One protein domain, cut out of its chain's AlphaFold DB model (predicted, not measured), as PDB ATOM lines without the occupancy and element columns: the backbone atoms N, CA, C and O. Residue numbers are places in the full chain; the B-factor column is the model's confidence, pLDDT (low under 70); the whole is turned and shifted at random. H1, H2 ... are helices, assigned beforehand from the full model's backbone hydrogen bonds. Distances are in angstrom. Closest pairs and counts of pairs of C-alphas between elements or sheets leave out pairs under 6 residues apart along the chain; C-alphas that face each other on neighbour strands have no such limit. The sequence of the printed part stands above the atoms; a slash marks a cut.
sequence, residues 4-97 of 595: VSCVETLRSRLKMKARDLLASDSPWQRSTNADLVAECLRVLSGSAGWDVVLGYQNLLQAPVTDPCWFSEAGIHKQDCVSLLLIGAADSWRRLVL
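What this domain is: This is residues 4 to 97 of the 595 residues of the protein "Hypothetical protein" of Symbiodinium pilosum (UniProt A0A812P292). Helix pairs H4 with H5 and H1 with H3 make a wide V, joined where H3 meets H4. Residues 70 to 75 stick out. The printed part has 94 residues with five named helices, is all helix and loose, radius of gyration of the C-alphas 17.6 A, spans 49 by 32 by 15 A.

Where its parts are: H5, residues 77 to 96, 24.6 A between end C-alphas, ends at (169.969, 171.944, 143.046). H4 is residues 47 to 61, H3 33 to 44, H2 27 to 30, H1 4 to 17 from (162.368, 166.807, 150.352).

How they stand to each other: H5 and H4, a hairpin, touch at a shallow tilt of 11 degrees, closest C-alphas Leu 95 and Gly 49, 4.0 A. H1 and H3 touch at a shallow tilt of 16 degrees, closest C-alphas Leu 10 and Leu 36, 6.0 A. H2 is near H1. Every O i to N i+4 pair is within hydrogen-bond range in H1 and H3, 10 of 11 in H4, 14 of 16 in H5.

The domain as a whole: The link H4 to H5 is long, with 15 residues between them; 15 printed residues have pLDDT under 70, among them residues 92 to 97.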
ATOM      1  N   VAL A   4     163.650 167.209 150.935       57.03
ATOM      2  CA  VAL A   4     162.368 166.807 150.352       57.03
ATOM      3  C   VAL A   4     161.473 166.116 151.376       57.03
ATOM      4  O   VAL A   4     160.256 166.317 151.389       57.03
ATOM      5  N   SER A   5     162.078 165.360 152.292       63.09
ATOM      6  CA  SER A   5     161.380 164.815 153.455       63.09
ATOM      7  C   SER A   5     160.858 165.933 154.362       63.09
ATOM      8  O   SER A   5     159.786 165.785 154.953       63.09
ATOM      9  N   CYS A   6     161.538 167.086 154.424       71.00
ATOM     10  CA  CYS A   6     161.073 168.245 155.191       71.00
ATOM     11  C   CYS A   6     159.750 168.810 154.660       71.00
ATOM     12  O   CYS A   6     158.875 169.107 155.471       71.00
ATOM     13  N   VAL A   7     159.553 168.889 153.338       74.38
ATOM     14  CA  VAL A   7     158.289 169.371 152.748       74.38
ATOM     15  C   VAL A   7     157.114 168.462 153.116       74.38
ATOM     16  O   VAL A   7     156.089 168.936 153.608       74.38
ATOM     17  N   GLU A   8     157.259 167.144 152.954       72.75
ATOM     18  CA  GLU A   8     156.186 166.200 153.311       72.75
ATOM     19  C   GLU A   8     155.966 166.109 154.817       72.75
ATOM     20  O   GLU A   8     154.832 165.957 155.280       72.75
ATOM     21  N   THR A   9     157.034 166.249 155.600       76.62
ATOM     22  CA  THR A   9     156.939 166.343 157.054       76.62
ATOM     23  C   THR A   9     156.150 167.587 157.460       76.62
ATOM     24  O   THR A   9     155.239 167.481 158.279       76.62
ATOM     25  N   LEU A  10     156.435 168.755 156.872       80.56
ATOM     26  CA  LEU A  10     155.685 169.993 157.113       80.56
ATOM     27  C   LEU A  10     154.222 169.848 156.696       80.56
ATOM     28  O   LEU A  10     153.329 170.157 157.481       80.56
ATOM     29  N   ARG A  11     153.959 169.295 155.511       81.31
ATOM     30  CA  ARG A  11     152.597 169.022 155.040       81.31
ATOM     31  C   ARG A  11     151.848 168.074 155.975       81.31
ATOM     32  O   ARG A  11     150.682 168.306 156.284       81.31
ATOM     33  N   SER A  12     152.506 167.023 156.454       78.19
ATOM     34  CA  SER A  12     151.906 166.069 157.389       78.19
ATOM     35  C   SER A  12     151.625 166.724 158.740       78.19
ATOM     36  O   SER A  12     150.542 166.536 159.287       78.19
ATOM     37  N   ARG A  13     152.545 167.556 159.247       83.31
ATOM     38  CA  ARG A  13     152.340 168.365 160.462       83.31
ATOM     39  C   ARG A  13     151.141 169.291 160.322       83.31
ATOM     40  O   ARG A  13     150.301 169.303 161.211       83.31
ATOM     41  N   LEU A  14     151.011 169.996 159.200       82.81
ATOM     42  CA  LEU A  14     149.864 170.868 158.932       82.81
ATOM     43  C   LEU A  14     148.546 170.084 158.864       82.81
ATOM     44  O   LEU A  14     147.556 170.510 159.453       82.81
ATOM     45  N   LYS A  15     148.535 168.903 158.233       78.81
ATOM     46  CA  LYS A  15     147.358 168.013 158.211       78.81
ATOM     47  C   LYS A  15     146.987 167.490 159.600       78.81
ATOM     48  O   LYS A  15     145.806 167.416 159.915       78.81
ATOM     49  N   MET A  16     147.973 167.117 160.417       72.44
ATOM     50  CA  MET A  16     147.745 166.687 161.800       72.44
ATOM     51  C   MET A  16     147.230 167.844 162.660       72.44
ATOM     52  O   MET A  16     146.279 167.658 163.413       72.44
ATOM     53  N   LYS A  17     147.796 169.044 162.490       83.50
ATOM     54  CA  LYS A  17     147.351 170.275 163.150       83.50
ATOM     55  C   LYS A  17     145.899 170.608 162.813       83.50
ATOM     56  O   LYS A  17     145.115 170.828 163.718       83.50
ATOM     57  N   ALA A  18     145.526 170.577 161.534       78.38
ATOM     58  CA  ALA A  18     144.160 170.861 161.079       78.38
ATOM     59  C   ALA A  18     143.111 169.835 161.552       78.38
ATOM     60  O   ALA A  18     141.917 170.062 161.391       78.38
ATOM     61  N   ARG A  19     143.552 168.690 162.086       83.25
ATOM     62  CA  ARG A  19     142.703 167.627 162.639       83.25
ATOM     63  C   ARG A  19     142.768 167.556 164.167       83.25
ATOM     64  O   ARG A  19     142.324 166.562 164.727       83.25
ATOM     65  N   ASP A  20     143.392 168.545 164.807       85.56
ATOM     66  CA  ASP A  20     143.615 168.593 166.256       85.56
ATOM     67  C   ASP A  20     144.320 167.341 166.814       85.56
ATOM     68  O   ASP A  20     144.109 166.927 167.950       85.56
ATOM     69  N   LEU A  21     145.191 166.725 166.004       78.81
ATOM     70  CA  LEU A  21     145.960 165.533 166.387       78.81
ATOM     71  C   LEU A  21     147.310 165.872 167.037       78.81
ATOM     72  O   LEU A  21     148.007 164.976 167.509       78.81
ATOM     73  N   LEU A  22     147.717 167.146 167.027       76.12
ATOM     74  CA  LEU A  22     148.949 167.604 167.669       76.12
ATOM     75  C   LEU A  22     148.652 168.127 169.073       76.12
ATOM     76  O   LEU A  22     147.805 169.004 169.236       76.12
ATOM     77  N   ALA A  23     149.413 167.650 170.062       85.69
ATOM     78  CA  ALA A  23     149.380 168.194 171.417       85.69
ATOM     79  C   ALA A  23     149.615 169.717 171.411       85.69
ATOM     80  O   ALA A  23     150.348 170.243 170.567       85.69
ATOM     81  N   SER A  24     148.978 170.431 172.339       87.38
ATOM     82  CA  SER A  24     149.027 171.898 172.409       87.38
ATOM     83  C   SER A  24     150.431 172.445 172.693       87.38
ATOM     84  O   SER A  24     150.762 173.541 172.245       87.38
ATOM     85  N   ASP A  25     151.268 171.673 173.382       91.44
ATOM     86  CA  ASP A  25     152.666 171.973 173.708       91.44
ATOM     87  C   ASP A  25     153.664 171.493 172.640       91.44
ATOM     88  O   ASP A  25     154.868 171.743 172.745       91.44
ATOM     89  N   SER A  26     153.186 170.831 171.582       85.44
ATOM     90  CA  SER A  26     154.049 170.337 170.519       85.44
ATOM     91  C   SER A  26     154.796 171.494 169.838       85.44
ATOM     92  O   SER A  26     154.163 172.445 169.367       85.44
ATOM     93  N   PRO A  27     156.127 171.402 169.644       79.06
ATOM     94  CA  PRO A  27     156.881 172.419 168.908       79.06
ATOM     95  C   PRO A  27     156.394 172.575 167.456       79.06
ATOM     96  O   PRO A  27     156.627 173.607 166.826       79.06
ATOM     97  N   TRP A  28     155.680 171.577 166.923       83.25
ATOM     98  CA  TRP A  28     155.124 171.579 165.568       83.25
ATOM     99  C   TRP A  28     153.813 172.361 165.449       83.25
ATOM    100  O   TRP A  28     153.382 172.633 164.330       83.25
ATOM    101  N   GLN A  29     153.216 172.801 166.564       86.56
ATOM    102  CA  GLN A  29     152.080 173.726 166.523       86.56
ATOM    103  C   GLN A  29     152.438 175.065 165.873       86.56
ATOM    104  O   GLN A  29     151.565 175.759 165.353       86.56
ATOM    105  N   ARG A  30     153.727 175.415 165.834       88.62
ATOM    106  CA  ARG A  30     154.214 176.632 165.176       88.62
ATOM    107  C   ARG A  30     154.278 176.523 163.655       88.62
ATOM    108  O   ARG A  30     154.392 177.556 163.015       88.62
ATOM    109  N   SER A  31     154.180 175.322 163.077       90.44
ATOM    110  CA  SER A  31     154.194 175.165 161.621       90.44
ATOM    111  C   SER A  31     152.982 175.852 160.980       90.44
ATOM    112  O   SER A  31     151.836 175.706 161.428       90.44
ATOM    113  N   THR A  32     153.253 176.597 159.913       93.38
ATOM    114  CA  THR A  32     152.292 177.383 159.138       93.38
ATOM    115  C   THR A  32     152.317 176.993 157.661       93.38
ATOM    116  O   THR A  32     153.276 176.406 157.159       93.38
ATOM    117  N   ASN A  33     151.258 177.359 156.935       90.38
ATOM    118  CA  ASN A  33     151.218 177.234 155.478       90.38
ATOM    119  C   ASN A  33     152.346 178.035 154.802       90.38
ATOM    120  O   ASN A  33     152.859 177.607 153.773       90.38
ATOM    121  N   ALA A  34     152.766 179.158 155.395       91.94
ATOM    122  CA  ALA A  34     153.880 179.958 154.893       91.94
ATOM    123  C   ALA A  34     155.212 179.198 154.958       91.94
ATOM    124  O   ALA A  34     155.980 179.268 154.002       91.94
ATOM    125  N   ASP A  35     155.447 178.415 156.017       90.94
ATOM    126  CA  ASP A  35     156.642 177.566 156.130       90.94
ATOM    127  C   ASP A  35     156.675 176.505 155.023       90.94
ATOM    128  O   ASP A  35     157.709 176.282 154.396       90.94
ATOM    129  N   LEU A  36     155.525 175.878 154.739       87.69
ATOM    130  CA  LEU A  36     155.408 174.889 153.666       87.69
ATOM    131  C   LEU A  36     155.678 175.518 152.293       87.69
ATOM    132  O   LEU A  36     156.453 174.972 151.509       87.69
ATOM    133  N   VAL A  37     155.074 176.674 152.006       89.12
ATOM    134  CA  VAL A  37     155.286 177.392 150.741       89.12
ATOM    135  C   VAL A  37     156.736 177.846 150.600       89.12
ATOM    136  O   VAL A  37     157.319 177.683 149.528       89.12
ATOM    137  N   ALA A  38     157.346 178.367 151.667       90.25
ATOM    138  CA  ALA A  38     158.753 178.749 151.670       90.25
ATOM    139  C   ALA A  38     159.663 177.553 151.350       90.25
ATOM    140  O   ALA A  38     160.553 177.680 150.509       90.25
ATOM    141  N   GLU A  39     159.406 176.382 151.937       86.44
ATOM    142  CA  GLU A  39     160.205 175.187 151.662       86.44
ATOM    143  C   GLU A  39     159.976 174.649 150.240       86.44
ATOM    144  O   GLU A  39     160.937 174.323 149.542       86.44
ATOM    145  N   CYS A  40     158.735 174.648 149.739       84.38
ATOM    146  CA  CYS A  40     158.447 174.323 148.338       84.38
ATOM    147  C   CYS A  40     159.205 175.253 147.376       84.38
ATOM    148  O   CYS A  40     159.802 174.787 146.406       84.38
ATOM    149  N   LEU A  41     159.236 176.560 147.651       85.94
ATOM    150  CA  LEU A  41     159.996 177.523 146.851       85.94
ATOM    151  C   LEU A  41     161.502 177.306 146.966       85.94
ATOM    152  O   LEU A  41     162.203 177.454 145.963       85.94
ATOM    153  N   ARG A  42     162.012 176.907 148.136       86.00
ATOM    154  CA  ARG A  42     163.424 176.545 148.299       86.00
ATOM    155  C   ARG A  42     163.797 175.346 147.428       86.00
ATOM    156  O   ARG A  42     164.834 175.378 146.768       86.00
ATOM    157  N   VAL A  43     162.928 174.339 147.350       77.81
ATOM    158  CA  VAL A  43     163.096 173.187 146.449       77.81
ATOM    159  C   VAL A  43     163.012 173.613 144.979       77.81
ATOM    160  O   VAL A  43     163.907 173.296 144.203       77.81
ATOM    161  N   LEU A  44     161.987 174.376 144.583       75.88
ATOM    162  CA  LEU A  44     161.801 174.797 143.186       75.88
ATOM    163  C   LEU A  44     162.921 175.715 142.669       75.88
ATOM    164  O   LEU A  44     163.294 175.657 141.496       75.88
ATOM    165  N   SER A  45     163.456 176.565 143.545       76.12
ATOM    166  CA  SER A  45     164.578 177.463 143.247       76.12
ATOM    167  C   SER A  45     165.943 176.775 143.285       76.12
ATOM    168  O   SER A  45     166.943 177.409 142.963       76.12
ATOM    169  N   GLY A  46     166.014 175.510 143.699       74.12
ATOM    170  CA  GLY A  46     167.270 174.780 143.836       74.12
ATOM    171  C   GLY A  46     168.046 175.052 145.134       74.12
ATOM    172  O   GLY A  46     169.004 174.346 145.446       74.12
ATOM    173  N   SER A  47     167.654 176.061 145.920       82.19
ATOM    174  CA  SER A  47     168.361 176.451 147.154       82.19
ATOM    175  C   SER A  47     168.382 175.346 148.216       82.19
ATOM    176  O   SER A  47     169.420 175.103 148.825       82.19
ATOM    177  N   ALA A  48     167.286 174.597 148.381       79.56
ATOM    178  CA  ALA A  48     167.244 173.467 149.311       79.56
ATOM    179  C   ALA A  48     168.236 172.361 148.927       79.56
ATOM    180  O   ALA A  48     168.773 171.672 149.794       79.56
ATOM    181  N   GLY A  49     168.483 172.169 147.630       76.19
ATOM    182  CA  GLY A  49     169.516 171.255 147.174       76.19
ATOM    183  C   GLY A  49     170.915 171.769 147.419       76.19
ATOM    184  O   GLY A  49     171.799 170.974 147.731       76.19
ATOM    185  N   TRP A  50     171.116 173.081 147.286       80.12
ATOM    186  CA  TRP A  50     172.414 173.700 147.524       80.12
ATOM    187  C   TRP A  50     172.855 173.485 148.962       80.12
ATOM    188  O   TRP A  50     173.984 173.062 149.177       80.12
ATOM    189  N   ASP A  51     171.946 173.636 149.924       82.31
ATOM    190  CA  ASP A  51     172.226 173.355 151.334       82.31
ATOM    191  C   ASP A  51     172.657 171.894 151.557       82.31
ATOM    192  O   ASP A  51     173.583 171.614 152.321       82.31
ATOM    193  N   VAL A  52     172.034 170.944 150.849       79.56
ATOM    194  CA  VAL A  52     172.413 169.522 150.920       79.56
ATOM    195  C   VAL A  52     173.802 169.294 150.324       79.56
ATOM    196  O   VAL A  52     174.619 168.600 150.929       79.56
ATOM    197  N   VAL A  53     174.091 169.878 149.161       76.06
ATOM    198  CA  VAL A  53     175.407 169.765 148.513       76.06
ATOM    199  C   VAL A  53     176.495 170.427 149.352       76.06
ATOM    200  O   VAL A  53     177.565 169.843 149.502       76.06
ATOM    201  N   LEU A  54     176.215 171.578 149.962       80.00
ATOM    202  CA  LEU A  54     177.110 172.222 150.920       80.00
ATOM    203  C   LEU A  54     177.370 171.322 152.128       80.00
ATOM    204  O   LEU A  54     178.502 171.241 152.584       80.00
ATOM    205  N   GLY A  55     176.375 170.564 152.597       82.50
ATOM    206  CA  GLY A  55     176.582 169.531 153.616       82.50
ATOM    207  C   GLY A  55     177.608 168.474 153.193       82.50
ATOM    208  O   GLY A  55     178.533 168.176 153.948       82.50
ATOM    209  N   TYR A  56     177.501 167.947 151.968       81.56
ATOM    210  CA  TYR A  56     178.509 167.026 151.423       81.56
ATOM    211  C   TYR A  56     179.876 167.686 151.258       81.56
ATOM    212  O   TYR A  56     180.896 167.052 151.517       81.56
ATOM    213  N   GLN A  57     179.910 168.945 150.836       79.44
ATOM    214  CA  GLN A  57     181.148 169.694 150.701       79.44
ATOM    215  C   GLN A  57     181.827 169.902 152.056       79.44
ATOM    216  O   GLN A  57     183.027 169.678 152.162       79.44
ATOM    217  N   ASN A  58     181.072 170.285 153.085       82.75
ATOM    218  CA  ASN A  58     181.583 170.467 154.439       82.75
ATOM    219  C   ASN A  58     182.174 169.157 154.963       82.75
ATOM    220  O   ASN A  58     183.271 169.168 155.511       82.75
ATOM    221  N   LEU A  59     181.507 168.024 154.710       81.75
ATOM    222  CA  LEU A  59     182.073 166.706 154.993       81.75
ATOM    223  C   LEU A  59     183.362 166.490 154.199       81.75
ATOM    224  O   LEU A  59     184.386 166.192 154.786       81.75
ATOM    225  N   LEU A  60     183.387 166.715 152.885       78.31
ATOM    226  CA  LEU A  60     184.618 166.579 152.097       78.31
ATOM    227  C   LEU A  60     185.753 167.487 152.604       78.31
ATOM    228  O   LEU A  60     186.914 167.089 152.556       78.31
ATOM    229  N   GLN A  61     185.455 168.675 153.121       79.88
ATOM    230  CA  GLN A  61     186.444 169.612 153.656       79.88
ATOM    231  C   GLN A  61     186.866 169.291 155.099       79.88
ATOM    232  O   GLN A  61     187.960 169.691 155.496       79.88
ATOM    233  N   ALA A  62     186.074 168.525 155.857       81.75
ATOM    234  CA  ALA A  62     186.372 168.172 157.242       81.75
ATOM    235  C   ALA A  62     187.724 167.437 157.360       81.75
ATOM    236  O   ALA A  62     188.017 166.558 156.537       81.75
ATOM    237  N   PRO A  63     188.580 167.768 158.343       83.75
ATOM    238  CA  PRO A  63     189.892 167.135 158.490       83.75
ATOM    239  C   PRO A  63     189.754 165.622 158.704       83.75
ATOM    240  O   PRO A  63     188.736 165.151 159.193       83.75
ATOM    241  N   VAL A  64     190.778 164.829 158.361       82.50
ATOM    242  CA  VAL A  64     190.755 163.361 158.581       82.50
ATOM    243  C   VAL A  64     190.615 162.976 160.059       82.50
ATOM    244  O   VAL A  64     190.211 161.863 160.368       82.50
ATOM    245  N   THR A  65     190.934 163.905 160.961       84.25
ATOM    246  CA  THR A  65     190.778 163.783 162.414       84.25
ATOM    247  C   THR A  65     189.390 164.186 162.908       84.25
ATOM    248  O   THR A  65     189.156 164.174 164.114       84.25
ATOM    249  N   ASP A  66     188.488 164.614 162.021       86.81
ATOM    250  CA  ASP A  66     187.139 165.016 162.407       86.81
ATOM    251  C   ASP A  66     186.351 163.806 162.954       86.81
ATOM    252  O   ASP A  66     186.354 162.743 162.320       86.81
ATOM    253  N   PRO A  67     185.653 163.942 164.099       81.00
ATOM    254  CA  PRO A  67     184.852 162.865 164.678       81.00
ATOM    255  C   PRO A  67     183.804 162.268 163.730       81.00
ATOM    256  O   PRO A  67     183.405 161.119 163.916       81.00
ATOM    257  N   CYS A  68     183.366 163.005 162.700       77.69
ATOM    258  CA  CYS A  68     182.399 162.507 161.721       77.69
ATOM    259  C   CYS A  68     182.897 161.305 160.899       77.69
ATOM    260  O   CYS A  68     182.076 160.612 160.297       77.69
ATOM    261  N   TRP A  69     184.208 161.037 160.880       78.56
ATOM    262  CA  TRP A  69     184.773 159.916 160.130       78.56
ATOM    263  C   TRP A  69     184.739 158.589 160.870       78.56
ATOM    264  O   TRP A  69     184.967 157.581 160.227       78.56
ATOM    265  N   PHE A  70     184.419 158.550 162.170       76.62
ATOM    266  CA  PHE A  70     184.371 157.306 162.956       76.62
ATOM    267  C   PHE A  70     185.598 156.406 162.718       76.62
ATOM    268  O   PHE A  70     185.470 155.202 162.488       76.62
ATOM    269  N   SER A  71     186.798 156.991 162.764       78.12
ATOM    270  CA  SER A  71     188.060 156.284 162.498       78.12
ATOM    271  C   SER A  71     188.275 155.086 163.428       78.12
ATOM    272  O   SER A  71     188.828 154.073 163.008       78.12
ATOM    273  N   GLU A  72     187.758 155.157 164.657       77.38
ATOM    274  CA  GLU A  72     187.737 154.052 165.624       77.38
ATOM    275  C   GLU A  72     186.925 152.837 165.138       77.38
ATOM    276  O   GLU A  72     187.230 151.703 165.498       77.38
ATOM    277  N   ALA A  73     185.920 153.057 164.285       76.12
ATOM    278  CA  ALA A  73     185.119 152.014 163.649       76.12
ATOM    279  C   ALA A  73     185.711 151.531 162.307       76.12
ATOM    280  O   ALA A  73     185.063 150.766 161.593       76.12
ATOM    281  N   GLY A  74     186.922 151.978 161.946       78.06
ATOM    282  CA  GLY A  74     187.598 151.614 160.697       78.06
ATOM    283  C   GLY A  74     187.025 152.288 159.450       78.06
ATOM    284  O   GLY A  74     187.258 151.818 158.339       78.06
ATOM    285  N   ILE A  75     186.253 153.366 159.613       73.81
ATOM    286  CA  ILE A  75     185.762 154.173 158.498       73.81
ATOM    287  C   ILE A  75     186.778 155.293 158.272       73.81
ATOM    288  O   ILE A  75     187.013 156.128 159.143       73.81
ATOM    289  N   HIS A  76     187.431 155.307 157.113       78.31
ATOM    290  CA  HIS A  76     188.374 156.367 156.772       78.31
ATOM    291  C   HIS A  76     187.760 157.321 155.752       78.31
ATOM    292  O   HIS A  76     187.029 156.920 154.845       78.31
ATOM    293  N   LYS A  77     188.100 158.610 155.868       80.56
ATOM    294  CA  LYS A  77     187.643 159.655 154.942       80.56
ATOM    295  C   LYS A  77     187.859 159.251 153.483       80.56
ATOM    296  O   LYS A  77     186.961 159.433 152.665       80.56
ATOM    297  N   GLN A  78     189.031 158.696 153.169       76.81
ATOM    298  CA  GLN A  78     189.443 158.275 151.830       76.81
ATOM    299  C   GLN A  78     188.461 157.266 151.216       76.81
ATOM    300  O   GLN A  78     188.105 157.405 150.044       76.81
ATOM    301  N   ASP A  79     187.957 156.328 152.018       74.19
ATOM    302  CA  ASP A  79     186.997 155.308 151.583       74.19
ATOM    303  C   ASP A  79     185.617 155.916 151.293       74.19
ATOM    304  O   ASP A  79     184.866 155.441 150.438       74.19
ATOM    305  N   CYS A  80     185.288 157.021 151.968       74.56
ATOM    306  CA  CYS A  80     184.013 157.715 151.832       74.56
ATOM    307  C   CYS A  80     183.988 158.776 150.723       74.56
ATOM    308  O   CYS A  80     182.896 159.132 150.279       74.56
ATOM    309  N   VAL A  81     185.137 159.276 150.240       70.69
ATOM    310  CA  VAL A  81     185.196 160.377 149.250       70.69
ATOM    311  C   VAL A  81     184.329 160.085 148.024       70.69
ATOM    312  O   VAL A  81     183.517 160.916 147.620       70.69
ATOM    313  N   SER A  82     184.452 158.885 147.452       64.44
ATOM    314  CA  SER A  82     183.681 158.497 146.266       64.44
ATOM    315  C   SER A  82     182.169 158.471 146.530       64.44
ATOM    316  O   SER A  82     181.391 158.974 145.720       64.44
ATOM    317  N   LEU A  83     181.747 157.954 147.689       69.62
ATOM    318  CA  LEU A  83     180.344 157.890 148.100       69.62
ATOM    319  C   LEU A  83     179.765 159.283 148.355       69.62
ATOM    320  O   LEU A  83     178.649 159.565 147.923       69.62
ATOM    321  N   LEU A  84     180.529 160.166 149.000       72.81
ATOM    322  CA  LEU A  84     180.127 161.549 149.252       72.81
ATOM    323  C   LEU A  84     179.968 162.327 147.951       72.81
ATOM    324  O   LEU A  84     178.996 163.060 147.799       72.81
ATOM    325  N   LEU A  85     180.868 162.135 146.986       67.56
ATOM    326  CA  LEU A  85     180.756 162.789 145.685       67.56
ATOM    327  C   LEU A  85     179.578 162.240 144.864       67.56
ATOM    328  O   LEU A  85     178.891 163.014 144.197       67.56
ATOM    329  N   ILE A  86     179.285 160.936 144.948       67.19
ATOM    330  CA  ILE A  86     178.079 160.338 144.350       67.19
ATOM    331  C   ILE A  86     176.813 160.904 145.007       67.19
ATOM    332  O   ILE A  86     175.881 161.294 144.301       67.19
ATOM    333  N   GLY A  87     176.783 160.986 146.339       69.25
ATOM    334  CA  GLY A  87     175.667 161.543 147.103       69.25
ATOM    335  C   GLY A  87     175.436 163.026 146.809       69.25
ATOM    336  O   GLY A  87     174.299 163.430 146.551       69.25
ATOM    337  N   ALA A  88     176.508 163.820 146.751       71.62
ATOM    338  CA  ALA A  88     176.480 165.221 146.346       71.62
ATOM    339  C   ALA A  88     175.957 165.373 144.915       71.62
ATOM    340  O   ALA A  88     175.086 166.199 144.659       71.62
ATOM    341  N   ALA A  89     176.428 164.539 143.986       67.12
ATOM    342  CA  ALA A  89     175.993 164.565 142.598       67.12
ATOM    343  C   ALA A  89     174.515 164.190 142.418       67.12
ATOM    344  O   ALA A  89     173.824 164.834 141.624       67.12
ATOM    345  N   ASP A  90     174.020 163.173 143.133       66.81
ATOM    346  CA  ASP A  90     172.606 162.785 143.079       66.81
ATOM    347  C   ASP A  90     171.712 163.850 143.723       66.81
ATOM    348  O   ASP A  90     170.686 164.225 143.151       66.81
ATOM    349  N   SER A  91     172.140 164.401 144.861       70.75
ATOM    350  CA  SER A  91     171.441 165.495 145.542       70.75
ATOM    351  C   SER A  91     171.397 166.743 144.665       70.75
ATOM    352  O   SER A  91     170.333 167.328 144.488       70.75
ATOM    353  N   TRP A  92     172.512 167.094 144.018       69.06
ATOM    354  CA  TRP A  92     172.578 168.184 143.049       69.06
ATOM    355  C   TRP A  92     171.563 168.003 141.922       69.06
ATOM    356  O   TRP A  92     170.751 168.882 141.636       69.06
ATOM    357  N   ARG A  93     171.574 166.825 141.295       66.88
ATOM    358  CA  ARG A  93     170.677 166.498 140.183       66.88
ATOM    359  C   ARG A  93     169.205 166.618 140.575       66.88
ATOM    360  O   ARG A  93     168.403 167.061 139.760       66.88
ATOM    361  N   ARG A  94     168.845 166.171 141.778       63.53
ATOM    362  CA  ARG A  94     167.454 166.146 142.253       63.53
ATOM    363  C   ARG A  94     166.979 167.497 142.770       63.53
ATOM    364  O   ARG A  94     165.811 167.819 142.591       63.53
ATOM    365  N   LEU A  95     167.860 168.227 143.450       65.69
ATOM    366  CA  LEU A  95     167.467 169.304 144.354       65.69
ATOM    367  C   LEU A  95     168.100 170.651 144.026       65.69
ATOM    368  O   LEU A  95     167.565 171.653 144.475       65.69
ATOM    369  N   VAL A  96     169.243 170.690 143.329       58.28
ATOM    370  CA  VAL A  96     169.969 171.944 143.046       58.28
ATOM    371  C   VAL A  96     169.548 172.557 141.727       58.28
ATOM    372  O   VAL A  96     169.633 173.769 141.585       58.28
ATOM    373  N   LEU A  97     169.111 171.750 140.757       58.00
ATOM    374  CA  LEU A  97     168.703 172.258 139.453       58.00
ATOM    375  C   LEU A  97     167.508 173.211 139.614       58.00
ATOM    376  O   LEU A  97     166.389 172.732 139.807       58.00
TER     377      LEU A  97